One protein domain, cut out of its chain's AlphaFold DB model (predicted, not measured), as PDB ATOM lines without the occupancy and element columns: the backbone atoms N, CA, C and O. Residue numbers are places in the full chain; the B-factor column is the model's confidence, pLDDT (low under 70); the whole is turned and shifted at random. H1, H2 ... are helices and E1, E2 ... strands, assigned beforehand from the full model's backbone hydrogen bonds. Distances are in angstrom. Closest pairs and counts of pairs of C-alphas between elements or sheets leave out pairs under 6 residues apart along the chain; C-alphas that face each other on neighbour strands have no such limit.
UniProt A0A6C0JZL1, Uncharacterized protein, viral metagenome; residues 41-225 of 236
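Overview. This is residues 41 to 225 of the 236 residues of an uncharacterized protein of viral metagenome (UniProt A0A6C0JZL1). A strongly twisted sheet of five strands curls round helix H6 on one face and has H3 packed on the other; beyond H3, the helices H1, H4 and H5 form a bundle at one end. Residues 218 to 225 of H7 stick out, and small H2 only grazes the sheet. The printed part has 185 residues, with seven named helices and five named strands in the order H1 H2 E1 E2 H3 H4 H5 E3 E4 H6 E5 H7. The mixed sheet runs E2 E1 E3 E4 E5, and the class is mixed, helices and strands. The whole is compact, with a radius of gyration of the C-alphas of 16.9 A and spans of 45 by 40 by 30 A.

Along the chain. Find C-alpha 81 at (91.379, 35.546, 97.955), where E1, residues 81 to 88, begins its 22.3 A. E2 is residues 91 to 98, 23.5 A; E3, residues 165 to 173, 22.7 A, bends by 54 degrees at residue 170; E4 is 179 to 182 and E5 210 to 213. Look for H6 at residues 192 to 206, 20.6 A, H3 at 105 to 116, 16.7 A, and H2 at 67 to 71. H1, residues 41 to 54, 20.8 A, starts at (82.275, 19.770, 110.437); H4 is 121 to 136, 23.3 A, and H5 142 to 162, 31.2 A, with a kink of 29 degrees near residue 156. H7, residues 217 to 225, ends at (81.920, 49.289, 118.490).

Arrangement. E1 and E2 form an antiparallel hairpin, with N 84 and O 95 2.9 A apart. E1 and E3 are antiparallel, with N 83 to O 169 at 3.0 A, and E3 and E4 form a hairpin, with N 172 to O 180 at 2.9 A. E4 and E5 are parallel, with N 181 to O 211 at 2.8 A; E4, H6 and E5 form a strand-helix-strand unit, two parallel neighbours with a helix between, its crossover right-handed. There are three layers, helices on both faces: H6 on one, closest at the C-alphas of Gly 199 and Val 210, 5.9 A, and H3 on the other at a height over the sheet of 7.5 A. H1 touches H3 about perpendicular at 89 degrees, the closest C-alphas being Ile 48 and Thr 106, 5.9 A. In the bundle, three helices that touch one another, H4 and H5 form a helical hairpin at a shallow tilt of 31 degrees, closest at the C-alphas of Leu 129 and Leu 152, 6.2 A. Every O i to N i+4 pair is within hydrogen-bond range in H2, H3 and H7, against 5 of 10 in H1, 10 of 12 in H4, 15 of 17 in H5 and 10 of 11 in H6.

Size, cuts and confidence. The C-alphas of Pro 121 and Arg 223, the two farthest apart, are 52.1 A apart. The printed part has no cut, and the link from H1 to H2 is long. Mean pLDDT of the printed part is 81.8; look for values under 70 at, for instance, residues 41 to 46, 183 to 190 and 214 to 225.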
ATOM      1  N   LYS A  41      82.983  20.824 111.184       53.81
ATOM      2  CA  LYS A  41      82.275  19.770 110.437       53.81
ATOM      3  C   LYS A  41      80.872  20.229 110.029       53.81
ATOM      4  O   LYS A  41      80.490  20.087 108.880       53.81
ATOM      5  N   GLN A  42      80.099  20.834 110.925       50.59
ATOM      6  CA  GLN A  42      78.658  20.980 110.695       50.59
ATOM      7  C   GLN A  42      78.267  22.050 109.661       50.59
ATOM      8  O   GLN A  42      77.231  21.899 109.015       50.59
ATOM      9  N   PHE A  43      79.059  23.116 109.494       56.78
ATOM     10  CA  PHE A  43      78.700  24.236 108.609       56.78
ATOM     11  C   PHE A  43      79.065  23.978 107.140       56.78
ATOM     12  O   PHE A  43      78.287  24.293 106.239       56.78
ATOM     13  N   PHE A  44      80.218  23.342 106.910       64.56
ATOM     14  CA  PHE A  44      80.723  22.997 105.580       64.56
ATOM     15  C   PHE A  44      79.740  22.116 104.798       64.56
ATOM     16  O   PHE A  44      79.381  22.419 103.662       64.56
ATOM     17  N   TYR A  45      79.241  21.055 105.432       65.25
ATOM     18  CA  TYR A  45      78.390  20.088 104.748       65.25
ATOM     19  C   TYR A  45      77.045  20.671 104.309       65.25
ATOM     20  O   TYR A  45      76.569  20.353 103.228       65.25
ATOM     21  N   LYS A  46      76.447  21.552 105.119       68.56
ATOM     22  CA  LYS A  46      75.098  22.089 104.873       68.56
ATOM     23  C   LYS A  46      75.020  23.042 103.679       68.56
ATOM     24  O   LYS A  46      73.929  23.296 103.181       68.56
ATOM     25  N   THR A  47      76.150  23.605 103.255       76.94
ATOM     26  CA  THR A  47      76.193  24.706 102.280       76.94
ATOM     27  C   THR A  47      76.867  24.325 100.967       76.94
ATOM     28  O   THR A  47      76.573  24.948  99.953       76.94
ATOM     29  N   ILE A  48      77.661  23.248 100.931       82.69
ATOM     30  CA  ILE A  48      78.520  22.905  99.788       82.69
ATOM     31  C   ILE A  48      77.787  22.812  98.444       82.69
ATOM     32  O   ILE A  48      78.244  23.364  97.447       82.69
ATOM     33  N   GLY A  49      76.612  22.179  98.411       83.50
ATOM     34  CA  GLY A  49      75.820  22.068  97.187       83.50
ATOM     35  C   GLY A  49      75.270  23.416  96.704       83.50
ATOM     36  O   GLY A  49      75.154  23.655  95.505       83.50
ATOM     37  N   THR A  50      74.938  24.312  97.632       84.44
ATOM     38  CA  THR A  50      74.495  25.676  97.320       84.44
ATOM     39  C   THR A  50      75.670  26.547  96.888       84.44
ATOM     40  O   THR A  50      75.544  27.289  95.918       84.44
ATOM     41  N   ASP A  51      76.821  26.401  97.540       87.38
ATOM     42  CA  ASP A  51      78.036  27.139  97.208       87.38
ATOM     43  C   ASP A  51      78.511  26.817  95.787       87.38
ATOM     44  O   ASP A  51      78.877  27.729  95.053       87.38
ATOM     45  N   ILE A  52      78.441  25.553  95.345       87.25
ATOM     46  CA  ILE A  52      78.798  25.163  93.965       87.25
ATOM     47  C   ILE A  52      77.887  25.851  92.950       87.25
ATOM     48  O   ILE A  52      78.369  26.421  91.971       87.25
ATOM     49  N   VAL A  53      76.573  25.832  93.193       85.31
ATOM     50  CA  VAL A  53      75.594  26.440  92.281       85.31
ATOM     51  C   VAL A  53      75.771  27.955  92.203       85.31
ATOM     52  O   VAL A  53      75.677  28.513  91.115       85.31
ATOM     53  N   ASN A  54      76.083  28.610  93.320       86.12
ATOM     54  CA  ASN A  54      76.209  30.068  93.374       86.12
ATOM     55  C   ASN A  54      77.616  30.577  93.031       86.12
ATOM     56  O   ASN A  54      77.788  31.772  92.803       86.12
ATOM     57  N   SER A  55      78.622  29.701  93.023       85.81
ATOM     58  CA  SER A  55      80.010  30.066  92.739       85.81
ATOM     59  C   SER A  55      80.150  30.800  91.406       85.81
ATOM     60  O   SER A  55      79.445  30.520  90.435       85.81
ATOM     61  N   THR A  56      81.090  31.733  91.347       84.00
ATOM     62  CA  THR A  56      81.414  32.487  90.123       84.00
ATOM     63  C   THR A  56      82.825  32.202  89.632       84.00
ATOM     64  O   THR A  56      83.082  32.342  88.445       84.00
ATOM     65  N   ASN A  57      83.707  31.732  90.519       86.38
ATOM     66  CA  ASN A  57      85.055  31.302  90.170       86.38
ATOM     67  C   ASN A  57      85.276  29.852  90.596       86.38
ATOM     68  O   ASN A  57      84.672  29.376  91.560       86.38
ATOM     69  N   GLU A  58      86.184  29.172  89.904       88.50
ATOM     70  CA  GLU A  58      86.644  27.842  90.292       88.50
ATOM     71  C   GLU A  58      87.919  27.956  91.145       88.50
ATOM     72  O   GLU A  58      88.833  28.702  90.771       88.50
ATOM     73  N   PRO A  59      88.010  27.245  92.284       94.06
ATOM     74  CA  PRO A  59      89.259  27.140  93.023       94.06
ATOM     75  C   PRO A  59      90.321  26.395  92.213       94.06
ATOM     76  O   PRO A  59      90.004  25.537  91.392       94.06
ATOM     77  N   PHE A  60      91.585  26.654  92.513       95.88
ATOM     78  CA  PHE A  60      92.708  25.906  91.954       95.88
ATOM     79  C   PHE A  60      93.785  25.682  93.014       95.88
ATOM     80  O   PHE A  60      93.854  26.416  94.004       95.88
ATOM     81  N   GLU A  61      94.606  24.655  92.815       96.69
ATOM     82  CA  GLU A  61      95.773  24.409  93.657       96.69
ATOM     83  C   GLU A  61      96.858  25.452  93.369       96.69
ATOM     84  O   GLU A  61      97.228  25.683  92.214       96.69
ATOM     85  N   LEU A  62      97.377  26.087  94.416       96.94
ATOM     86  CA  LEU A  62      98.524  26.974  94.337       96.94
ATOM     87  C   LEU A  62      99.796  26.125  94.274       96.94
ATOM     88  O   LEU A  62     100.167  25.457  95.233       96.94
ATOM     89  N   THR A  63     100.468  26.181  93.134       96.12
ATOM     90  CA  THR A  63     101.717  25.483  92.824       96.12
ATOM     91  C   THR A  63     102.617  26.436  92.047       96.12
ATOM     92  O   THR A  63     102.152  27.475  91.580       96.12
ATOM     93  N   LYS A  64     103.880  26.065  91.811       93.88
ATOM     94  CA  LYS A  64     104.797  26.871  90.982       93.88
ATOM     95  C   LYS A  64     104.229  27.191  89.590       93.88
ATOM     96  O   LYS A  64     104.499  28.257  89.059       93.88
ATOM     97  N   ASN A  65     103.395  26.307  89.036       95.38
ATOM     98  CA  ASN A  65     102.801  26.479  87.707       95.38
ATOM     99  C   ASN A  65     101.562  27.386  87.702       95.38
ATOM    100  O   ASN A  65     101.152  27.862  86.649       95.38
ATOM    101  N   THR A  66     100.933  27.605  88.858       95.94
ATOM    102  CA  THR A  66      99.716  28.422  88.990       95.94
ATOM    103  C   THR A  66      99.968  29.743  89.719       95.94
ATOM    104  O   THR A  66      99.026  30.508  89.930       95.94
ATOM    105  N   VAL A  67     101.229  30.029  90.066       95.06
ATOM    106  CA  VAL A  67     101.664  31.260  90.741       95.06
ATOM    107  C   VAL A  67     101.267  32.502  89.960       95.06
ATOM    108  O   VAL A  67     100.635  33.373  90.543       95.06
ATOM    109  N   GLU A  68     101.555  32.575  88.660       92.75
ATOM    110  CA  GLU A  68     101.279  33.789  87.875       92.75
ATOM    111  C   GLU A  68      99.785  34.131  87.876       92.75
ATOM    112  O   GLU A  68      99.396  35.242  88.228       92.75
ATOM    113  N   ARG A  69      98.927  33.127  87.651       92.69
ATOM    114  CA  ARG A  69      97.468  33.272  87.764       92.69
ATOM    115  C   ARG A  69      97.029  33.736  89.158       92.69
ATOM    116  O   ARG A  69      96.066  34.484  89.290       92.69
ATOM    117  N   PHE A  70      97.679  33.255  90.215       93.31
ATOM    118  CA  PHE A  70      97.377  33.681  91.580       93.31
ATOM    119  C   PHE A  70      97.794  35.136  91.836       93.31
ATOM    120  O   PHE A  70      97.062  35.866  92.506       93.31
ATOM    121  N   LEU A  71      98.923  35.579  91.275       90.44
ATOM    122  CA  LEU A  71      99.422  36.944  91.437       90.44
ATOM    123  C   LEU A  71      98.545  37.996  90.739       90.44
ATOM    124  O   LEU A  71      98.585  39.158  91.129       90.44
ATOM    125  N   GLU A  72      97.669  37.605  89.809       87.62
ATOM    126  CA  GLU A  72      96.640  38.483  89.221       87.62
ATOM    127  C   GLU A  72      95.552  38.927  90.226       87.62
ATOM    128  O   GLU A  72      94.715  39.789  89.922       87.62
ATOM    129  N   PHE A  73      95.517  38.351  91.434       85.06
ATOM    130  CA  PHE A  73      94.566  38.702  92.497       85.06
ATOM    131  C   PHE A  73      94.997  39.956  93.277       85.06
ATOM    132  O   PHE A  73      94.903  39.995  94.505       85.06
ATOM    133  N   GLN A  74      95.461  40.976  92.552       78.19
ATOM    134  CA  GLN A  74      96.034  42.191  93.124       78.19
ATOM    135  C   GLN A  74      95.001  43.076  93.840       78.19
ATOM    136  O   GLN A  74      93.875  43.257  93.358       78.19
ATOM    137  N   THR A  75      95.418  43.694  94.947       68.19
ATOM    138  CA  THR A  75      94.628  44.626  95.771       68.19
ATOM    139  C   THR A  75      94.054  45.795  94.979       68.19
ATOM    140  O   THR A  75      92.912  46.174  95.227       68.19
ATOM    141  N   THR A  76      94.787  46.310  93.987       59.84
ATOM    142  CA  THR A  76      94.360  47.381  93.060       59.84
ATOM    143  C   THR A  76      93.028  47.122  92.384       59.84
ATOM    144  O   THR A  76      92.285  48.046  92.069       59.84
ATOM    145  N   HIS A  77      92.687  45.853  92.191       59.34
ATOM    146  CA  HIS A  77      91.438  45.443  91.568       59.34
ATOM    147  C   HIS A  77      90.330  45.171  92.594       59.34
ATOM    148  O   HIS A  77      89.346  44.500  92.270       59.34
ATOM    149  N   ASN A  78      90.508  45.597  93.852       61.94
ATOM    150  CA  ASN A  78      89.717  45.156  95.004       61.94
ATOM    151  C   ASN A  78      89.618  43.622  95.086       61.94
ATOM    152  O   ASN A  78      88.637  43.061  95.590       61.94
ATOM    153  N   LYS A  79      90.628  42.921  94.552       71.69
ATOM    154  CA  LYS A  79      90.684  41.466  94.563       71.69
ATOM    155  C   LYS A  79      91.373  41.026  95.841       71.69
ATOM    156  O   LYS A  79      92.448  41.478  96.205       71.69
ATOM    157  N   TRP A  80      90.714  40.105  96.512       84.38
ATOM    158  CA  TRP A  80      91.242  39.341  97.626       84.38
ATOM    159  C   TRP A  80      91.016  37.869  97.312       84.38
ATOM    160  O   TRP A  80      90.342  37.524  96.337       84.38
ATOM    161  N   PHE A  81      91.547  36.978  98.133       89.19
ATOM    162  CA  PHE A  81      91.379  35.546  97.955       89.19
ATOM    163  C   PHE A  81      91.016  34.844  99.255       89.19
ATOM    164  O   PHE A  81      91.300  35.305 100.362       89.19
ATOM    165  N   LYS A  82      90.369  33.694  99.106       90.06
ATOM    166  CA  LYS A  82      90.195  32.695 100.160       90.06
ATOM    167  C   LYS A  82      91.139  31.548  99.870       90.06
ATOM    168  O   LYS A  82      91.351  31.213  98.707       90.06
ATOM    169  N   PHE A  83      91.661  30.931 100.919       91.88
ATOM    170  CA  PHE A  83      92.496  29.752 100.774       91.88
ATOM    171  C   PHE A  83      92.169  28.688 101.811       91.88
ATOM    172  O   PHE A  83      91.688  28.985 102.911       91.88
ATOM    173  N   VAL A  84      92.476  27.444 101.464       90.88
ATOM    174  CA  VAL A  84      92.428  26.291 102.356       90.88
ATOM    175  C   VAL A  84      93.718  25.503 102.193       90.88
ATOM    176  O   VAL A  84      94.091  25.154 101.081       90.88
ATOM    177  N   LEU A  85      94.371  25.230 103.315       90.25
ATOM    178  CA  LEU A  85      95.501  24.326 103.436       90.25
ATOM    179  C   LEU A  85      95.019  23.038 104.101       90.25
ATOM    180  O   LEU A  85      94.516  23.073 105.231       90.25
ATOM    181  N   PHE A  86      95.203  21.912 103.430       86.56
ATOM    182  CA  PHE A  86      94.966  20.584 103.988       86.56
ATOM    183  C   PHE A  86      96.163  19.670 103.731       86.56
ATOM    184  O   PHE A  86      97.069  20.007 102.967       86.56
ATOM    185  N   GLU A  87      96.173  18.545 104.433       82.38
ATOM    186  CA  GLU A  87      97.206  17.518 104.325       82.38
ATOM    187  C   GLU A  87      96.588  16.226 103.793       82.38
ATOM    188  O   GLU A  87      95.509  15.829 104.245       82.38
ATOM    189  N   TYR A  88      97.247  15.610 102.817       82.62
ATOM    190  CA  TYR A  88      96.862  14.341 102.207       82.62
ATOM    191  C   TYR A  88      98.128  13.595 101.774       82.62
ATOM    192  O   TYR A  88      99.032  14.221 101.234       82.62
ATOM    193  N   ASP A  89      98.224  12.297 102.071       80.50
ATOM    194  CA  ASP A  89      99.409  11.464 101.797       80.50
ATOM    195  C   ASP A  89     100.748  12.104 102.221       80.50
ATOM    196  O   ASP A  89     101.732  12.112 101.485       80.50
ATOM    197  N   ASP A  90     100.774  12.677 103.433       80.69
ATOM    198  CA  ASP A  90     101.906  13.422 104.019       80.69
ATOM    199  C   ASP A  90     102.362  14.658 103.207       80.69
ATOM    200  O   ASP A  90     103.405  15.259 103.490       80.69
ATOM    201  N   GLN A  91     101.573  15.080 102.217       85.69
ATOM    202  CA  GLN A  91     101.788  16.280 101.420       85.69
ATOM    203  C   GLN A  91     100.802  17.383 101.804       85.69
ATOM    204  O   GLN A  91      99.663  17.150 102.210       85.69
ATOM    205  N   LYS A  92     101.270  18.627 101.708       90.00
ATOM    206  CA  LYS A  92     100.482  19.821 102.015       90.00
ATOM    207  C   LYS A  92     100.031  20.478 100.725       90.00
ATOM    208  O   LYS A  92     100.866  20.825  99.896       90.00
ATOM    209  N   HIS A  93      98.738  20.748 100.635       92.62
ATOM    210  CA  HIS A  93      98.130  21.342  99.454       92.62
ATOM    211  C   HIS A  93      97.412  22.633  99.820       92.62
ATOM    212  O   HIS A  93      96.636  22.669 100.782       92.62
ATOM    213  N   ILE A  94      97.655  23.697  99.052       95.00
ATOM    214  CA  ILE A  94      96.958  24.976  99.200       95.00
ATOM    215  C   ILE A  94      96.023  25.151  98.019       95.00
ATOM    216  O   ILE A  94      96.460  25.209  96.879       95.00
ATOM    217  N   TYR A  95      94.740  25.325  98.303       95.50
ATOM    218  CA  TYR A  95      93.742  25.679  97.306       95.50
ATOM    219  C   TYR A  95      93.291  27.108  97.514       95.50
ATOM    220  O   TYR A  95      92.881  27.469  98.619       95.50
ATOM    221  N   VAL A  96      93.331  27.899  96.450       94.94
ATOM    222  CA  VAL A  96      92.960  29.314  96.448       94.94
ATOM    223  C   VAL A  96      91.758  29.555  95.542       94.94
ATOM    224  O   VAL A  96      91.527  28.841  94.568       94.94
ATOM    225  N   ILE A  97      90.967  30.569  95.874       92.38
ATOM    226  CA  ILE A  97      89.883  31.078  95.035       92.38
ATOM    227  C   ILE A  97      89.782  32.587  95.217       92.38
ATOM    228  O   ILE A  97      89.912  33.092  96.336       92.38
ATOM    229  N   GLN A  98      89.500  33.313  94.136       89.50
ATOM    230  CA  GLN A  98      89.208  34.740  94.224       89.50
ATOM    231  C   GLN A  98      88.000  34.967  95.145       89.50
ATOM    232  O   GLN A  98      86.930  34.367  94.985       89.50
ATOM    233  N   GLY A  99      88.186  35.832  96.131       81.38
ATOM    234  CA  GLY A  99      87.217  36.132  97.163       81.38
ATOM    235  C   GLY A  99      86.088  37.013  96.642       81.38
ATOM    236  O   GLY A  99      86.313  38.066  96.059       81.38
ATOM    237  N   ASN A 100      84.856  36.571  96.882       79.19
ATOM    238  CA  ASN A 100      83.648  37.382  96.774       79.19
ATOM    239  C   ASN A 100      82.555  36.806  97.699       79.19
ATOM    240  O   ASN A 100      82.803  35.873  98.483       79.19
ATOM    241  N   SER A 101      81.350  37.377  97.638       73.38
ATOM    242  CA  SER A 101      80.209  36.978  98.473       73.38
ATOM    243  C   SER A 101      79.764  35.530  98.239       73.38
ATOM    244  O   SER A 101      79.324  34.872  99.188       73.38
ATOM    245  N   TYR A 102      79.943  35.016  97.020       78.00
ATOM    246  CA  TYR A 102      79.474  33.699  96.582       78.00
ATOM    247  C   TYR A 102      80.527  32.596  96.717       78.00
ATOM    248  O   TYR A 102      80.205  31.470  97.083       78.00
ATOM    249  N   ASN A 103      81.798  32.911  96.487       81.56
ATOM    250  CA  ASN A 103      82.889  31.948  96.544       81.56
ATOM    251  C   ASN A 103      83.260  31.679  98.001       81.56
ATOM    252  O   ASN A 103      83.763  32.571  98.681       81.56
ATOM    253  N   LYS A 104      83.015  30.475  98.520       85.44
ATOM    254  CA  LYS A 104      83.295  30.096  99.918       85.44
ATOM    255  C   LYS A 104      84.497  29.146 100.011       85.44
ATOM    256  O   LYS A 104      84.852  28.493  99.038       85.44
ATOM    257  N   HIS A 105      85.099  29.022 101.200       85.62
ATOM    258  CA  HIS A 105      86.173  28.044 101.475       85.62
ATOM    259  C   HIS A 105      85.754  26.597 101.217       85.62
ATOM    260  O   HIS A 105      86.596  25.758 100.913       85.62
ATOM    261  N   THR A 106      84.456  26.309 101.326       85.88
ATOM    262  CA  THR A 106      83.861  25.006 101.009       85.88
ATOM    263  C   THR A 106      84.209  24.550  99.588       85.88
ATOM    264  O   THR A 106      84.462  23.367  99.374       85.88
ATOM    265  N   LEU A 107      84.317  25.488  98.641       89.25
ATOM    266  CA  LEU A 107      84.717  25.215  97.265       89.25
ATOM    267  C   LEU A 107      86.176  24.757  97.194       89.25
ATOM    268  O   LEU A 107      86.456  23.746  96.561       89.25
ATOM    269  N   CYS A 108      87.094  25.449  97.882       90.75
ATOM    270  CA  CYS A 108      88.506  25.054  97.956       90.75
ATOM    271  C   CYS A 108      88.671  23.655  98.560       90.75
ATOM    272  O   CYS A 108      89.431  22.849  98.038       90.75
ATOM    273  N   ILE A 109      87.928  23.358  99.634       87.44
ATOM    274  CA  ILE A 109      87.927  22.029 100.262       87.44
ATOM    275  C   ILE A 109      87.478  20.973  99.253       87.44
ATOM    276  O   ILE A 109      88.161  19.971  99.074       87.44
ATOM    277  N   LEU A 110      86.334  21.186  98.597       89.56
ATOM    278  CA  LEU A 110      85.795  20.208  97.659       89.56
ATOM    279  C   LEU A 110      86.734  19.970  96.482       89.56
ATOM    280  O   LEU A 110      86.976  18.821  96.128       89.56
ATOM    281  N   LYS A 111      87.267  21.045  95.898       92.12
ATOM    282  CA  LYS A 111      88.228  20.968  94.798       92.12
ATOM    283  C   LYS A 111      89.453  20.148  95.203       92.12
ATOM    284  O   LYS A 111      89.830  19.240  94.473       92.12
ATOM    285  N   GLY A 112      89.977  20.400  96.401       90.19
ATOM    286  CA  GLY A 112      91.051  19.612  96.988       90.19
ATOM    287  C   GLY A 112      90.731  18.130  97.112       90.19
ATOM    288  O   GLY A 112      91.505  17.298  96.651       90.19
ATOM    289  N   ILE A 113      89.562  17.791  97.663       87.69
ATOM    290  CA  ILE A 113      89.132  16.391  97.763       87.69
ATOM    291  C   ILE A 113      89.076  15.749  96.377       87.69
ATOM    292  O   ILE A 113      89.631  14.674  96.178       87.69
ATOM    293  N   LEU A 114      88.434  16.402  95.409       90.62
ATOM    294  CA  LEU A 114      88.241  15.858  94.065       90.62
ATOM    295  C   LEU A 114      89.560  15.606  93.326       90.62
ATOM    296  O   LEU A 114      89.682  14.589  92.647       90.62
ATOM    297  N   GLU A 115      90.521  16.522  93.437       91.88
ATOM    298  CA  GLU A 115      91.794  16.427  92.719       91.88
ATOM    299  C   GLU A 115      92.755  15.429  93.348       91.88
ATOM    300  O   GLU A 115      93.310  14.593  92.633       91.88
ATOM    301  N   GLN A 116      92.917  15.462  94.670       88.75
ATOM    302  CA  GLN A 116      93.877  14.583  95.334       88.75
ATOM    303  C   GLN A 116      93.403  13.124  95.349       88.75
ATOM    304  O   GLN A 116      94.211  12.207  95.283       88.75
ATOM    305  N   THR A 117      92.086  12.893  95.312       86.56
ATOM    306  CA  THR A 117      91.510  11.536  95.272       86.56
ATOM    307  C   THR A 117      91.214  11.043  93.855       86.56
ATOM    308  O   THR A 117      90.564  10.009  93.690       86.56
ATOM    309  N   ARG A 118      91.654  11.756  92.805       86.94
ATOM    310  CA  ARG A 118      91.287  11.474  91.400       86.94
ATOM    311  C   ARG A 118      91.556  10.036  90.944       86.94
ATOM    312  O   ARG A 118      90.838   9.546  90.082       86.94
ATOM    313  N   GLY A 119      92.585   9.395  91.498       83.88
ATOM    314  CA  GLY A 119      92.983   8.027  91.159       83.88
ATOM    315  C   GLY A 119      92.320   6.946  92.012       83.88
ATOM    316  O   GLY A 119      92.549   5.770  91.758       83.88
ATOM    317  N   ASP A 120      91.524   7.325  93.014       83.56
ATOM    318  CA  ASP A 120      90.911   6.394  93.956       83.56
ATOM    319  C   ASP A 120      89.438   6.128  93.588       83.56
ATOM    320  O   ASP A 120      88.608   7.042  93.717       83.56
ATOM    321  N   PRO A 121      89.077   4.896  93.171       83.69
ATOM    322  CA  PRO A 121      87.703   4.526  92.826       83.69
ATOM    323  C   PRO A 121      86.691   4.753  93.956       83.69
ATOM    324  O   PRO A 121      85.508   4.973  93.692       83.69
ATOM    325  N   LEU A 122      87.135   4.778  95.219       82.25
ATOM    326  CA  LEU A 122      86.278   5.054  96.376       82.25
ATOM    327  C   LEU A 122      85.536   6.398  96.256       82.25
ATOM    328  O   LEU A 122      84.457   6.563  96.826       82.25
ATOM    329  N   PHE A 123      86.100   7.345  95.505       85.38
ATOM    330  CA  PHE A 123      85.598   8.709  95.349       85.38
ATOM    331  C   PHE A 123      84.914   8.959  93.987       85.38
ATOM    332  O   PHE A 123      84.539  10.099  93.688       85.38
ATOM    333  N   ASP A 124      84.698   7.926  93.163       88.50
ATOM    334  CA  ASP A 124      84.075   8.059  91.831       88.50
ATOM    335  C   ASP A 124      82.667   8.650  91.892       88.50
ATOM    336  O   ASP A 124      82.291   9.506  91.080       88.50
ATOM    337  N   GLU A 125      81.881   8.235  92.886       89.31
ATOM    338  CA  GLU A 125      80.530   8.755  93.072       89.31
ATOM    339  C   GLU A 125      80.554  10.252  93.418       89.31
ATOM    340  O   GLU A 125      79.770  11.029  92.867       89.31
ATOM    341  N   LEU A 126      81.495  10.676  94.271       89.56
ATOM    342  CA  LEU A 126      81.671  12.080  94.644       89.56
ATOM    343  C   LEU A 126      81.986  12.935  93.410       89.56
ATOM    344  O   LEU A 126      81.333  13.961  93.191       89.56
ATOM    345  N   ARG A 127      82.935  12.490  92.577       91.62
ATOM    346  CA  ARG A 127      83.293  13.162  91.316       91.62
ATOM    347  C   ARG A 127      82.115  13.226  90.354       91.62
ATOM    348  O   ARG A 127      81.812  14.287  89.812       91.62
ATOM    349  N   THR A 128      81.407  12.113  90.187       91.12
ATOM    350  CA  THR A 128      80.240  12.026  89.303       91.12
ATOM    351  C   THR A 128      79.144  13.000  89.728       91.12
ATOM    352  O   THR A 128      78.572  13.699  88.887       91.12
ATOM    353  N   LEU A 129      78.840  13.079  91.027       90.62
ATOM    354  CA  LEU A 129      77.833  14.006  91.545       90.62
ATOM    355  C   LEU A 129      78.261  15.465  91.417       90.62
ATOM    356  O   LEU A 129      77.427  16.293  91.052       90.62
ATOM    357  N   TYR A 130      79.534  15.777  91.666       90.94
ATOM    358  CA  TYR A 130      80.069  17.116  91.437       90.94
ATOM    359  C   TYR A 130      79.890  17.545  89.975       90.94
ATOM    360  O   TYR A 130      79.272  18.578  89.715       90.94
ATOM    361  N   THR A 131      80.327  16.718  89.019       90.06
ATOM    362  CA  THR A 131      80.193  16.997  87.580       90.06
ATOM    363  C   THR A 131      78.735  17.193  87.178       90.06
ATOM    364  O   THR A 131      78.406  18.165  86.497       90.06
ATOM    365  N   LYS A 132      77.829  16.325  87.649       88.94
ATOM    366  CA  LYS A 132      76.386  16.478  87.408       88.94
ATOM    367  C   LYS A 132      75.858  17.795  87.969       88.94
ATOM    368  O   LYS A 132      75.099  18.476  87.285       88.94
ATOM    369  N   LEU A 133      76.252  18.179  89.181       88.12
ATOM    370  CA  LEU A 133      75.789  19.418  89.804       88.12
ATOM    371  C   LEU A 133      76.283  20.657  89.041       88.12
ATOM    372  O   LEU A 133      75.493  21.567  88.796       88.12
ATOM    373  N   VAL A 134      77.547  20.667  88.606       86.25
ATOM    374  CA  VAL A 134      78.117  21.738  87.768       86.25
ATOM    375  C   VAL A 134      77.393  21.829  86.422       86.25
ATOM    376  O   VAL A 134      77.025  22.919  85.999       86.25
ATOM    377  N   GLN A 135      77.099  20.702  85.770       85.88
ATOM    378  CA  GLN A 135      76.344  20.691  84.509       85.88
ATOM    379  C   GLN A 135      74.893  21.163  84.681       85.88
ATOM    380  O   GLN A 135      74.343  21.827  83.803       85.88
ATOM    381  N   GLN A 136      74.257  20.811  85.800       82.69
ATOM    382  CA  GLN A 136      72.868  21.174  86.091       82.69
ATOM    383  C   GLN A 136      72.715  22.624  86.568       82.69
ATOM    384  O   GLN A 136      71.628  23.184  86.422       82.69
ATOM    385  N   LYS A 137      73.793  23.261  87.055       78.81
ATOM    386  CA  LYS A 137      73.842  24.700  87.380       78.81
ATOM    387  C   LYS A 137      73.273  25.571  86.253       78.81
ATOM    388  O   LYS A 137      72.617  26.564  86.536       78.81
ATOM    389  N   HIS A 138      73.473  25.168  84.997       69.88
ATOM    390  CA  HIS A 138      73.043  25.912  83.808       69.88
ATOM    391  C   HIS A 138      71.696  25.448  83.215       69.88
ATOM    392  O   HIS A 138      71.217  26.067  82.272       69.88
ATOM    393  N   LYS A 139      71.083  24.366  83.731       72.06
ATOM    394  CA  LYS A 139      69.927  23.682  83.104       72.06
ATOM    395  C   LYS A 139      68.597  23.794  83.872       72.06
ATOM    396  O   LYS A 139      67.571  23.348  83.374       72.06
ATOM    397  N   GLY A 140      68.581  24.401  85.063       56.97
ATOM    398  CA  GLY A 140      67.363  24.976  85.670       56.97
ATOM    399  C   GLY A 140      66.364  24.046  86.387       56.97
ATOM    400  O   GLY A 140      65.410  24.553  86.972       56.97
ATOM    401  N   SER A 141      66.540  22.718  86.430       71.69
ATOM    402  CA  SER A 141      65.611  21.843  87.179       71.69
ATOM    403  C   SER A 141      65.844  21.909  88.701       71.69
ATOM    404  O   SER A 141      66.760  21.277  89.232       71.69
ATOM    405  N   LEU A 142      64.991  22.648  89.424       71.25
ATOM    406  CA  LEU A 142      65.120  22.886  90.873       71.25
ATOM    407  C   LEU A 142      65.062  21.604  91.726       71.25
ATOM    408  O   LEU A 142      65.842  21.460  92.669       71.25
ATOM    409  N   TYR A 143      64.179  20.658  91.388       71.88
ATOM    410  CA  TYR A 143      64.026  19.398  92.129       71.88
ATOM    411  C   TYR A 143      65.255  18.488  91.977       71.88
ATOM    412  O   TYR A 143      65.806  17.997  92.965       71.88
ATOM    413  N   THR A 144      65.745  18.339  90.743       78.25
ATOM    414  CA  THR A 144      66.961  17.570  90.436       78.25
ATOM    415  C   THR A 144      68.177  18.171  91.140       78.25
ATOM    416  O   THR A 144      68.973  17.452  91.746       78.25
ATOM    417  N   LEU A 145      68.296  19.504  91.141       81.75
ATOM    418  CA  LEU A 145      69.353  20.211  91.864       81.75
ATOM    419  C   LEU A 145      69.294  19.947  93.371       81.75
ATOM    420  O   LEU A 145      70.332  19.704  93.979       81.75
ATOM    421  N   TYR A 146      68.110  19.964  93.986       83.56
ATOM    422  CA  TYR A 146      67.969  19.690  95.417       83.56
ATOM    423  C   TYR A 146      68.463  18.284  95.794       83.56
ATOM    424  O   TYR A 146      69.265  18.143  96.722       83.56
ATOM    425  N   GLN A 147      68.054  17.253  95.047       84.69
ATOM    426  CA  GLN A 147      68.479  15.873  95.305       84.69
ATOM    427  C   GLN A 147      69.994  15.689  95.142       84.69
ATOM    428  O   GLN A 147      70.642  15.076  95.994       84.69
ATOM    429  N   LEU A 148      70.577  16.264  94.083       86.06
ATOM    430  CA  LEU A 148      72.022  16.219  93.849       86.06
ATOM    431  C   LEU A 148      72.799  16.906  94.979       86.06
ATOM    432  O   LEU A 148      73.793  16.357  95.453       86.06
ATOM    433  N   LYS A 149      72.321  18.063  95.460       87.62
ATOM    434  CA  LYS A 149      72.925  18.783  96.595       87.62
ATOM    435  C   LYS A 149      72.932  17.937  97.870       87.62
ATOM    436  O   LYS A 149      73.972  17.846  98.516       87.62
ATOM    437  N   GLN A 150      71.805  17.306  98.213       83.94
ATOM    438  CA  GLN A 150      71.699  16.462  99.410       83.94
ATOM    439  C   GLN A 150      72.632  15.250  99.340       83.94
ATOM    440  O   GLN A 150      73.349  14.957 100.294       83.94
ATOM    441  N   ARG A 151      72.681  14.565  98.191       87.12
ATOM    442  CA  ARG A 151      73.548  13.393  98.022       87.12
ATOM    443  C   ARG A 151      75.031  13.768  98.063       87.12
ATOM    444  O   ARG A 151      75.806  13.091  98.734       87.12
ATOM    445  N   LEU A 152      75.410  14.881  97.427       88.12
ATOM    446  CA  LEU A 152      76.773  15.411  97.498       88.12
ATOM    447  C   LEU A 152      77.172  15.732  98.943       88.12
ATOM    448  O   LEU A 152      78.251  15.344  99.387       88.12
ATOM    449  N   GLN A 153      76.289  16.397  99.689       85.00
ATOM    450  CA  GLN A 153      76.505  16.707 101.099       85.00
ATOM    451  C   GLN A 153      76.789  15.439 101.926       85.00
ATOM    452  O   GLN A 153      77.724  15.445 102.728       85.00
ATOM    453  N   THR A 154      76.036  14.358 101.715       83.62
ATOM    454  CA  THR A 154      76.238  13.075 102.409       83.62
ATOM    455  C   THR A 154      77.593  12.440 102.089       83.62
ATOM    456  O   THR A 154      78.298  12.013 103.002       83.62
ATOM    457  N   LEU A 155      78.004  12.411 100.819       83.44
ATOM    458  CA  LEU A 155      79.310  11.850 100.444       83.44
ATOM    459  C   LEU A 155      80.465  12.671 101.015       83.44
ATOM    460  O   LEU A 155      81.420  12.134 101.565       83.44
ATOM    461  N   VAL A 156      80.365  13.994 100.957       81.19
ATOM    462  CA  VAL A 156      81.392  14.867 101.524       81.19
ATOM    463  C   VAL A 156      81.471  14.708 103.050       81.19
ATOM    464  O   VAL A 156      82.568  14.719 103.610       81.19
ATOM    465  N   GLN A 157      80.339  14.505 103.734       77.69
ATOM    466  CA  GLN A 157      80.303  14.146 105.160       77.69
ATOM    467  C   GLN A 157      81.071  12.868 105.469       77.69
ATOM    468  O   GLN A 157      81.776  12.807 106.482       77.69
ATOM    469  N   LEU A 158      80.937  11.876 104.594       75.75
ATOM    470  CA  LEU A 158      81.582  10.582 104.721       75.75
ATOM    471  C   LEU A 158      83.101  10.679 104.528       75.75
ATOM    472  O   LEU A 158      83.846  10.135 105.340       75.75
ATOM    473  N   TYR A 159      83.554  11.401 103.500       75.38
ATOM    474  CA  TYR A 159      84.953  11.378 103.059       75.38
ATOM    475  C   TYR A 159      85.849  12.474 103.641       75.38
ATOM    476  O   TYR A 159      87.047  12.264 103.810       75.38
ATOM    477  N   TYR A 160      85.296  13.638 103.992       71.62
ATOM    478  CA  TYR A 160      86.075  14.759 104.537       71.62
ATOM    479  C   TYR A 160      86.987  14.397 105.728       71.62
ATOM    480  O   TYR A 160      88.083  14.949 105.811       71.62
ATOM    481  N   PRO A 161      86.611  13.494 106.662       71.81
ATOM    482  CA  PRO A 161      87.516  13.072 107.731       71.81
ATOM    483  C   PRO A 161      88.854  12.489 107.252       71.81
ATOM    484  O   PRO A 161      89.804  12.531 108.028       71.81
ATOM    485  N   CYS A 162      88.938  11.984 106.018       69.44
ATOM    486  CA  CYS A 162      90.165  11.425 105.453       69.44
ATOM    487  C   CYS A 162      91.133  12.501 104.919       69.44
ATOM    488  O   CYS A 162      92.259  12.175 104.566       69.44
ATOM    489  N   MET A 163      90.717  13.774 104.859       72.25
ATOM    490  CA  MET A 163      91.514  14.888 104.322       72.25
ATOM    491  C   MET A 163      91.444  16.097 105.265       72.25
ATOM    492  O   MET A 163      90.647  17.022 105.060       72.25
ATOM    493  N   PRO A 164      92.216  16.090 106.366       70.25
ATOM    494  CA  PRO A 164      92.101  17.104 107.398       70.25
ATOM    495  C   PRO A 164      92.521  18.488 106.892       70.25
ATOM    496  O   PRO A 164      93.671  18.737 106.534       70.25
ATOM    497  N   VAL A 165      91.592  19.443 106.970       79.69
ATOM    498  CA  VAL A 165      91.906  20.865 106.801       79.69
ATOM    499  C   VAL A 165      92.747  21.344 107.979       79.69
ATOM    500  O   VAL A 165      92.287  21.393 109.125       79.69
ATOM    501  N   LEU A 166      93.975  21.760 107.684       81.75
ATOM    502  CA  LEU A 166      94.892  22.337 108.655       81.75
ATOM    503  C   LEU A 166      94.530  23.800 108.933       81.75
ATOM    504  O   LEU A 166      94.500  24.235 110.093       81.75
ATOM    505  N   VAL A 167      94.257  24.566 107.870       84.75
ATOM    506  CA  VAL A 167      94.058  26.020 107.918       84.75
ATOM    507  C   VAL A 167      93.085  26.458 106.823       84.75
ATOM    508  O   VAL A 167      93.153  25.973 105.704       84.75
ATOM    509  N   ALA A 168      92.208  27.412 107.122       85.50
ATOM    510  CA  ALA A 168      91.386  28.098 106.131       85.50
ATOM    511  C   ALA A 168      91.389  29.591 106.456       85.50
ATOM    512  O   ALA A 168      91.073  29.965 107.586       85.50
ATOM    513  N   GLY A 169      91.771  30.430 105.499       85.31
ATOM    514  CA  GLY A 169      92.002  31.856 105.725       85.31
ATOM    515  C   GLY A 169      91.686  32.701 104.499       85.31
ATOM    516  O   GLY A 169      91.114  32.215 103.519       85.31
ATOM    517  N   ALA A 170      92.009  33.982 104.574       87.06
ATOM    518  CA  ALA A 170      91.860  34.916 103.468       87.06
ATOM    519  C   ALA A 170      93.119  35.773 103.337       87.06
ATOM    520  O   ALA A 170      93.958  35.782 104.239       87.06
ATOM    521  N   GLY A 171      93.254  36.467 102.217       87.88
ATOM    522  CA  GLY A 171      94.417  37.296 101.951       87.88
ATOM    523  C   GLY A 171      94.269  38.159 100.709       87.88
ATOM    524  O   GLY A 171      93.223  38.152 100.058       87.88
ATOM    525  N   THR A 172      95.330  38.885 100.403       88.94
ATOM    526  CA  THR A 172      95.474  39.799  99.267       88.94
ATOM    527  C   THR A 172      96.871  39.668  98.668       88.94
ATOM    528  O   THR A 172      97.805  39.246  99.352       88.94
ATOM    529  N   VAL A 173      96.998  39.980  97.379       90.00
ATOM    530  CA  VAL A 173      98.295  40.136  96.707       90.00
ATOM    531  C   VAL A 173      98.502  41.629  96.480       90.00
ATOM    532  O   VAL A 173      97.637  42.280  95.907       90.00
ATOM    533  N   ASN A 174      99.603  42.184  96.961       87.75
ATOM    534  CA  ASN A 174      99.937  43.594  96.792       87.75
ATOM    535  C   ASN A 174     100.472  43.865  95.375       87.75
ATOM    536  O   ASN A 174     100.810  42.940  94.634       87.75
ATOM    537  N   GLU A 175     100.566  45.141  94.992       85.50
ATOM    538  CA  GLU A 175     101.091  45.558  93.680       85.50
ATOM    539  C   GLU A 175     102.531  45.088  93.431       85.50
ATOM    540  O   GLU A 175     102.875  44.700  92.317       85.50
ATOM    541  N   ASP A 176     103.353  45.054  94.481       87.44
ATOM    542  CA  ASP A 176     104.735  44.561  94.446       87.44
ATOM    543  C   ASP A 176     104.837  43.019  94.389       87.44
ATOM    544  O   ASP A 176     105.930  42.444  94.382       87.44
ATOM    545  N   GLY A 177     103.695  42.326  94.354       87.31
ATOM    546  CA  GLY A 177     103.596  40.870  94.362       87.31
ATOM    547  C   GLY A 177     103.811  40.235  95.736       87.31
ATOM    548  O   GLY A 177     103.781  39.006  95.830       87.31
ATOM    549  N   SER A 178     104.021  41.020  96.800       91.12
ATOM    550  CA  SER A 178     103.993  40.499  98.168       91.12
ATOM    551  C   SER A 178     102.579  40.045  98.535       91.12
ATOM    552  O   SER A 178     101.577  40.503  97.986       91.12
ATOM    553  N   ILE A 179     102.480  39.083  99.443       92.56
ATOM    554  CA  ILE A 179     101.214  38.441  99.793       92.56
ATOM    555  C   ILE A 179     100.904  38.767 101.240       92.56
ATOM    556  O   ILE A 179     101.734  38.553 102.121       92.56
ATOM    557  N   CYS A 180      99.683  39.201 101.516       88.94
ATOM    558  CA  CYS A 180      99.203  39.316 102.878       88.94
ATOM    559  C   CYS A 180      98.185  38.224 103.190       88.94
ATOM    560  O   CYS A 180      97.181  38.067 102.498       88.94
ATOM    561  N   LEU A 181      98.425  37.469 104.259       89.31
ATOM    562  CA  LEU A 181      97.507  36.468 104.786       89.31
ATOM    563  C   LEU A 181      96.900  36.947 106.092       89.31
ATOM    564  O   LEU A 181      97.565  37.558 106.926       89.31
ATOM    565  N   ASN A 182      95.652  36.573 106.331       79.00
ATOM    566  CA  ASN A 182      94.989  36.857 107.585       79.00
ATOM    567  C   ASN A 182      94.037  35.750 108.042       79.00
ATOM    568  O   ASN A 182      93.661  34.827 107.311       79.00
ATOM    569  N   ASN A 183      93.634  35.866 109.304       69.19
ATOM    570  CA  ASN A 183      92.677  34.982 109.962       69.19
ATOM    571  C   ASN A 183      91.221  35.494 109.898       69.19
ATOM    572  O   ASN A 183      90.348  34.908 110.546       69.19
ATOM    573  N   LYS A 184      90.925  36.566 109.144       65.38
ATOM    574  CA  LYS A 184      89.569  37.117 108.998       65.38
ATOM    575  C   LYS A 184      88.839  36.375 107.878       65.38
ATOM    576  O   LYS A 184      88.731  36.837 106.750       65.38
ATOM    577  N   SER A 185      88.254  35.228 108.210       59.12
ATOM    578  CA  SER A 185      87.235  34.596 107.370       59.12
ATOM    579  C   SER A 185      85.917  34.510 108.134       59.12
ATOM    580  O   SER A 185      85.874  34.069 109.281       59.12
ATOM    581  N   GLY A 186      84.818  34.986 107.538       51.25
ATOM    582  CA  GLY A 186      83.491  35.045 108.178       51.25
ATOM    583  C   GLY A 186      83.067  33.738 108.864       51.25
ATOM    584  O   GLY A 186      82.428  33.780 109.908       51.25
ATOM    585  N   HIS A 187      83.531  32.592 108.351       53.72
ATOM    586  CA  HIS A 187      83.204  31.255 108.862       53.72
ATOM    587  C   HIS A 187      84.407  30.484 109.440       53.72
ATOM    588  O   HIS A 187      84.222  29.416 110.017       53.72
ATOM    589  N   TYR A 188      85.630  31.010 109.294       60.69
ATOM    590  CA  TYR A 188      86.870  30.345 109.704       60.69
ATOM    591  C   TYR A 188      87.763  31.340 110.444       60.69
ATOM    592  O   TYR A 188      88.123  32.387 109.915       60.69
ATOM    593  N   THR A 189      88.129  31.031 111.684       60.09
ATOM    594  CA  THR A 189      89.034  31.876 112.478       60.09
ATOM    595  C   THR A 189      90.229  31.031 112.902       60.09
ATOM    596  O   THR A 189      90.274  30.534 114.028       60.09
ATOM    597  N   PRO A 190      91.162  30.747 111.975       66.44
ATOM    598  CA  PRO A 190      92.347  29.969 112.300       66.44
ATOM    599  C   PRO A 190      93.189  30.700 113.349       66.44
ATOM    600  O   PRO A 190      93.231  31.932 113.393       66.44
ATOM    601  N   SER A 191      93.890  29.937 114.188       71.19
ATOM    602  CA  SER A 191      94.857  30.530 115.108       71.19
ATOM    603  C   SER A 191      95.998  31.198 114.338       71.19
ATOM    604  O   SER A 191      96.359  30.769 113.240       71.19
ATOM    605  N   ILE A 192      96.614  32.210 114.944       74.44
ATOM    606  CA  ILE A 192      97.752  32.944 114.367       74.44
ATOM    607  C   ILE A 192      98.863  31.972 113.942       74.44
ATOM    608  O   ILE A 192      99.310  31.989 112.798       74.44
ATOM    609  N   ARG A 193      99.211  31.014 114.813       78.69
ATOM    610  CA  ARG A 193     100.186  29.948 114.522       78.69
ATOM    611  C   ARG A 193      99.852  29.150 113.255       78.69
ATOM    612  O   ARG A 193     100.756  28.732 112.540       78.69
ATOM    613  N   ARG A 194      98.568  28.896 112.990       83.19
ATOM    614  CA  ARG A 194      98.117  28.179 111.790       83.19
ATOM    615  C   ARG A 194      98.262  29.042 110.537       83.19
ATOM    616  O   ARG A 194      98.750  28.531 109.537       83.19
ATOM    617  N   ILE A 195      97.928  30.332 110.600       83.69
ATOM    618  CA  ILE A 195      98.170  31.250 109.476       83.69
ATOM    619  C   ILE A 195      99.666  31.387 109.176       83.69
ATOM    620  O   ILE A 195     100.034  31.313 108.012       83.69
ATOM    621  N   HIS A 196     100.541  31.489 110.182       86.75
ATOM    622  CA  HIS A 196     101.991  31.525 109.937       86.75
ATOM    623  C   HIS A 196     102.506  30.277 109.219       86.75
ATOM    624  O   HIS A 196     103.290  30.400 108.286       86.75
ATOM    625  N   LYS A 197     102.020  29.083 109.590       86.50
ATOM    626  CA  LYS A 197     102.352  27.845 108.864       86.50
ATOM    627  C   LYS A 197     101.910  27.888 107.402       86.50
ATOM    628  O   LYS A 197     102.626  27.383 106.547       86.50
ATOM    629  N   ALA A 198     100.736  28.460 107.127       90.50
ATOM    630  CA  ALA A 198     100.310  28.685 105.752       90.50
ATOM    631  C   ALA A 198     101.253  29.678 105.058       90.50
ATOM    632  O   ALA A 198     101.694  29.397 103.952       90.50
ATOM    633  N   GLY A 199     101.632  30.769 105.729       93.06
ATOM    634  CA  GLY A 199     102.556  31.775 105.205       93.06
ATOM    635  C   GLY A 199     103.890  31.202 104.738       93.06
ATOM    636  O   GLY A 199     104.297  31.489 103.621       93.06
ATOM    637  N   THR A 200     104.508  30.318 105.527       93.19
ATOM    638  CA  THR A 200     105.736  29.614 105.120       93.19
ATOM    639  C   THR A 200     105.558  28.869 103.797       93.19
ATOM    640  O   THR A 200     106.367  29.025 102.891       93.19
ATOM    641  N   LEU A 201     104.461  28.122 103.650       93.88
ATOM    642  CA  LEU A 201     104.196  27.357 102.433       93.88
ATOM    643  C   LEU A 201     103.847  28.260 101.234       93.88
ATOM    644  O   LEU A 201     104.262  27.982 100.114       93.88
ATOM    645  N   PHE A 202     103.142  29.377 101.457       95.56
ATOM    646  CA  PHE A 202     102.952  30.399 100.422       95.56
ATOM    647  C   PHE A 202     104.301  30.950  99.942       95.56
ATOM    648  O   PHE A 202     104.509  31.037  98.733       95.56
ATOM    649  N   THR A 203     105.232  31.275 100.845       96.12
ATOM    650  CA  THR A 203     106.579  31.743 100.476       96.12
ATOM    651  C   THR A 203     107.342  30.682  99.684       96.12
ATOM    652  O   THR A 203     107.900  31.001  98.639       96.12
ATOM    653  N   GLU A 204     107.321  29.422 100.123       95.44
ATOM    654  CA  GLU A 204     107.984  28.306  99.430       95.44
ATOM    655  C   GLU A 204     107.459  28.095  98.000       95.44
ATOM    656  O   GLU A 204     108.240  27.830  97.084       95.44
ATOM    657  N   ILE A 205     106.143  28.213  97.795       95.38
ATOM    658  CA  ILE A 205     105.516  27.989  96.486       95.38
ATOM    659  C   ILE A 205     105.694  29.196  95.561       95.38
ATOM    660  O   ILE A 205     105.984  29.024  94.379       95.38
ATOM    661  N   THR A 206     105.487  30.405  96.086       95.31
ATOM    662  CA  THR A 206     105.396  31.634  95.281       95.31
ATOM    663  C   THR A 206     106.731  32.347  95.103       95.31
ATOM    664  O   THR A 206     106.868  33.150  94.186       95.31
ATOM    665  N   GLY A 207     107.699  32.110  95.992       94.69
ATOM    666  CA  GLY A 207     108.932  32.895  96.063       94.69
ATOM    667  C   GLY A 207     108.717  34.355  96.485       94.69
ATOM    668  O   GLY A 207     109.642  35.156  96.382       94.69
ATOM    669  N   ARG A 208     107.511  34.729  96.938       93.69
ATOM    670  CA  ARG A 208     107.161  36.099  97.334       93.69
ATOM    671  C   ARG A 208     107.234  36.287  98.846       93.69
ATOM    672  O   ARG A 208     107.043  35.347  99.625       93.69
ATOM    673  N   ALA A 209     107.477  37.529  99.262       93.44
ATOM    674  CA  ALA A 209     107.362  37.922 100.660       93.44
ATOM    675  C   ALA A 209     105.916  37.720 101.139       93.44
ATOM    676  O   ALA A 209     104.975  38.119 100.452       93.44
ATOM    677  N   VAL A 210     105.742  37.090 102.306       92.56
ATOM    678  CA  VAL A 210     104.421  36.847 102.900       92.56
ATOM    679  C   VAL A 210     104.322  37.525 104.261       92.56
ATOM    680  O   VAL A 210     105.046  37.187 105.198       92.56
ATOM    681  N   HIS A 211     103.365  38.437 104.387       89.12
ATOM    682  CA  HIS A 211     103.013  39.113 105.628       89.12
ATOM    683  C   HIS A 211     101.796  38.440 106.258       89.12
ATOM    684  O   HIS A 211     100.829  38.099 105.580       89.12
ATOM    685  N   VAL A 212     101.825  38.240 107.574       84.50
ATOM    686  CA  VAL A 212     100.697  37.667 108.314       84.50
ATOM    687  C   VAL A 212     100.089  38.744 109.193       84.50
ATOM    688  O   VAL A 212     100.696  39.159 110.179       84.50
ATOM    689  N   GLN A 213      98.867  39.156 108.870       75.19
ATOM    690  CA  GLN A 213      98.090  40.061 109.701       75.19
ATOM    691  C   GLN A 213      97.089  39.275 110.548       75.19
ATOM    692  O   GLN A 213      96.130  38.669 110.060       75.19
ATOM    693  N   ALA A 214      97.320  39.278 111.855       65.94
ATOM    694  CA  ALA A 214      96.403  38.698 112.819       65.94
ATOM    695  C   ALA A 214      95.321  39.715 113.198       65.94
ATOM    696  O   ALA A 214      95.611  40.750 113.794       65.94
ATOM    697  N   TYR A 215      94.063  39.401 112.907       66.00
ATOM    698  CA  TYR A 215      92.922  40.147 113.415       66.00
ATOM    699  C   TYR A 215      92.399  39.477 114.689       66.00
ATOM    700  O   TYR A 215      91.890  38.352 114.658       66.00
ATOM    701  N   ASP A 216      92.490  40.181 115.815       63.19
ATOM    702  CA  ASP A 216      91.689  39.872 116.996       63.19
ATOM    703  C   ASP A 216      90.313  40.531 116.833       63.19
ATOM    704  O   ASP A 216      90.139  41.740 117.001       63.19
ATOM    705  N   ARG A 217      89.312  39.719 116.481       61.56
ATOM    706  CA  ARG A 217      87.931  40.187 116.301       61.56
ATOM    707  C   ARG A 217      87.349  40.813 117.564       61.56
ATOM    708  O   ARG A 217      86.539  41.730 117.440       61.56
ATOM    709  N   ALA A 218      87.721  40.330 118.750       63.03
ATOM    710  CA  ALA A 218      87.232  40.880 120.007       63.03
ATOM    711  C   ALA A 218      87.837  42.267 120.246       63.03
ATOM    712  O   ALA A 218      87.099  43.206 120.544       63.03
ATOM    713  N   ALA A 219      89.142  42.427 120.011       62.00
ATOM    714  CA  ALA A 219      89.805  43.726 120.088       62.00
ATOM    715  C   ALA A 219      89.263  44.728 119.054       62.00
ATOM    716  O   ALA A 219      89.027  45.885 119.393       62.00
ATOM    717  N   LEU A 220      88.995  44.297 117.816       56.34
ATOM    718  CA  LEU A 220      88.451  45.168 116.763       56.34
ATOM    719  C   LEU A 220      87.010  45.588 117.042       56.34
ATOM    720  O   LEU A 220      86.693  46.769 116.951       56.34
ATOM    721  N   ARG A 221      86.141  44.654 117.441       61.19
ATOM    722  CA  ARG A 221      84.771  44.989 117.858       61.19
ATOM    723  C   ARG A 221      84.759  45.900 119.082       61.19
ATOM    724  O   ARG A 221      83.932  46.800 119.150       61.19
ATOM    725  N   LYS A 222      85.684  45.704 120.027       60.16
ATOM    726  CA  LYS A 222      85.847  46.585 121.191       60.16
ATOM    727  C   LYS A 222      86.337  47.982 120.795       60.16
ATOM    728  O   LYS A 222      85.892  48.957 121.382       60.16
ATOM    729  N   ARG A 223      87.235  48.081 119.811       54.34
ATOM    730  CA  ARG A 223      87.820  49.347 119.339       54.34
ATOM    731  C   ARG A 223      86.870  50.162 118.459       54.34
ATOM    732  O   ARG A 223      86.889  51.380 118.548       54.34
ATOM    733  N   TYR A 224      86.069  49.501 117.625       49.62
ATOM    734  CA  TYR A 224      85.222  50.154 116.617       49.62
ATOM    735  C   TYR A 224      83.716  50.064 116.913       49.62
ATOM    736  O   TYR A 224      82.922  50.607 116.155       49.62
ATOM    737  N   SER A 225      83.307  49.405 118.006       61.25
ATOM    738  CA  SER A 225      81.920  49.289 118.490       61.25
ATOM    739  C   SER A 225      80.863  49.201 117.375       61.25
ATOM    740  O   SER A 225      80.726  48.152 116.748       61.25
TER     741      SER A 225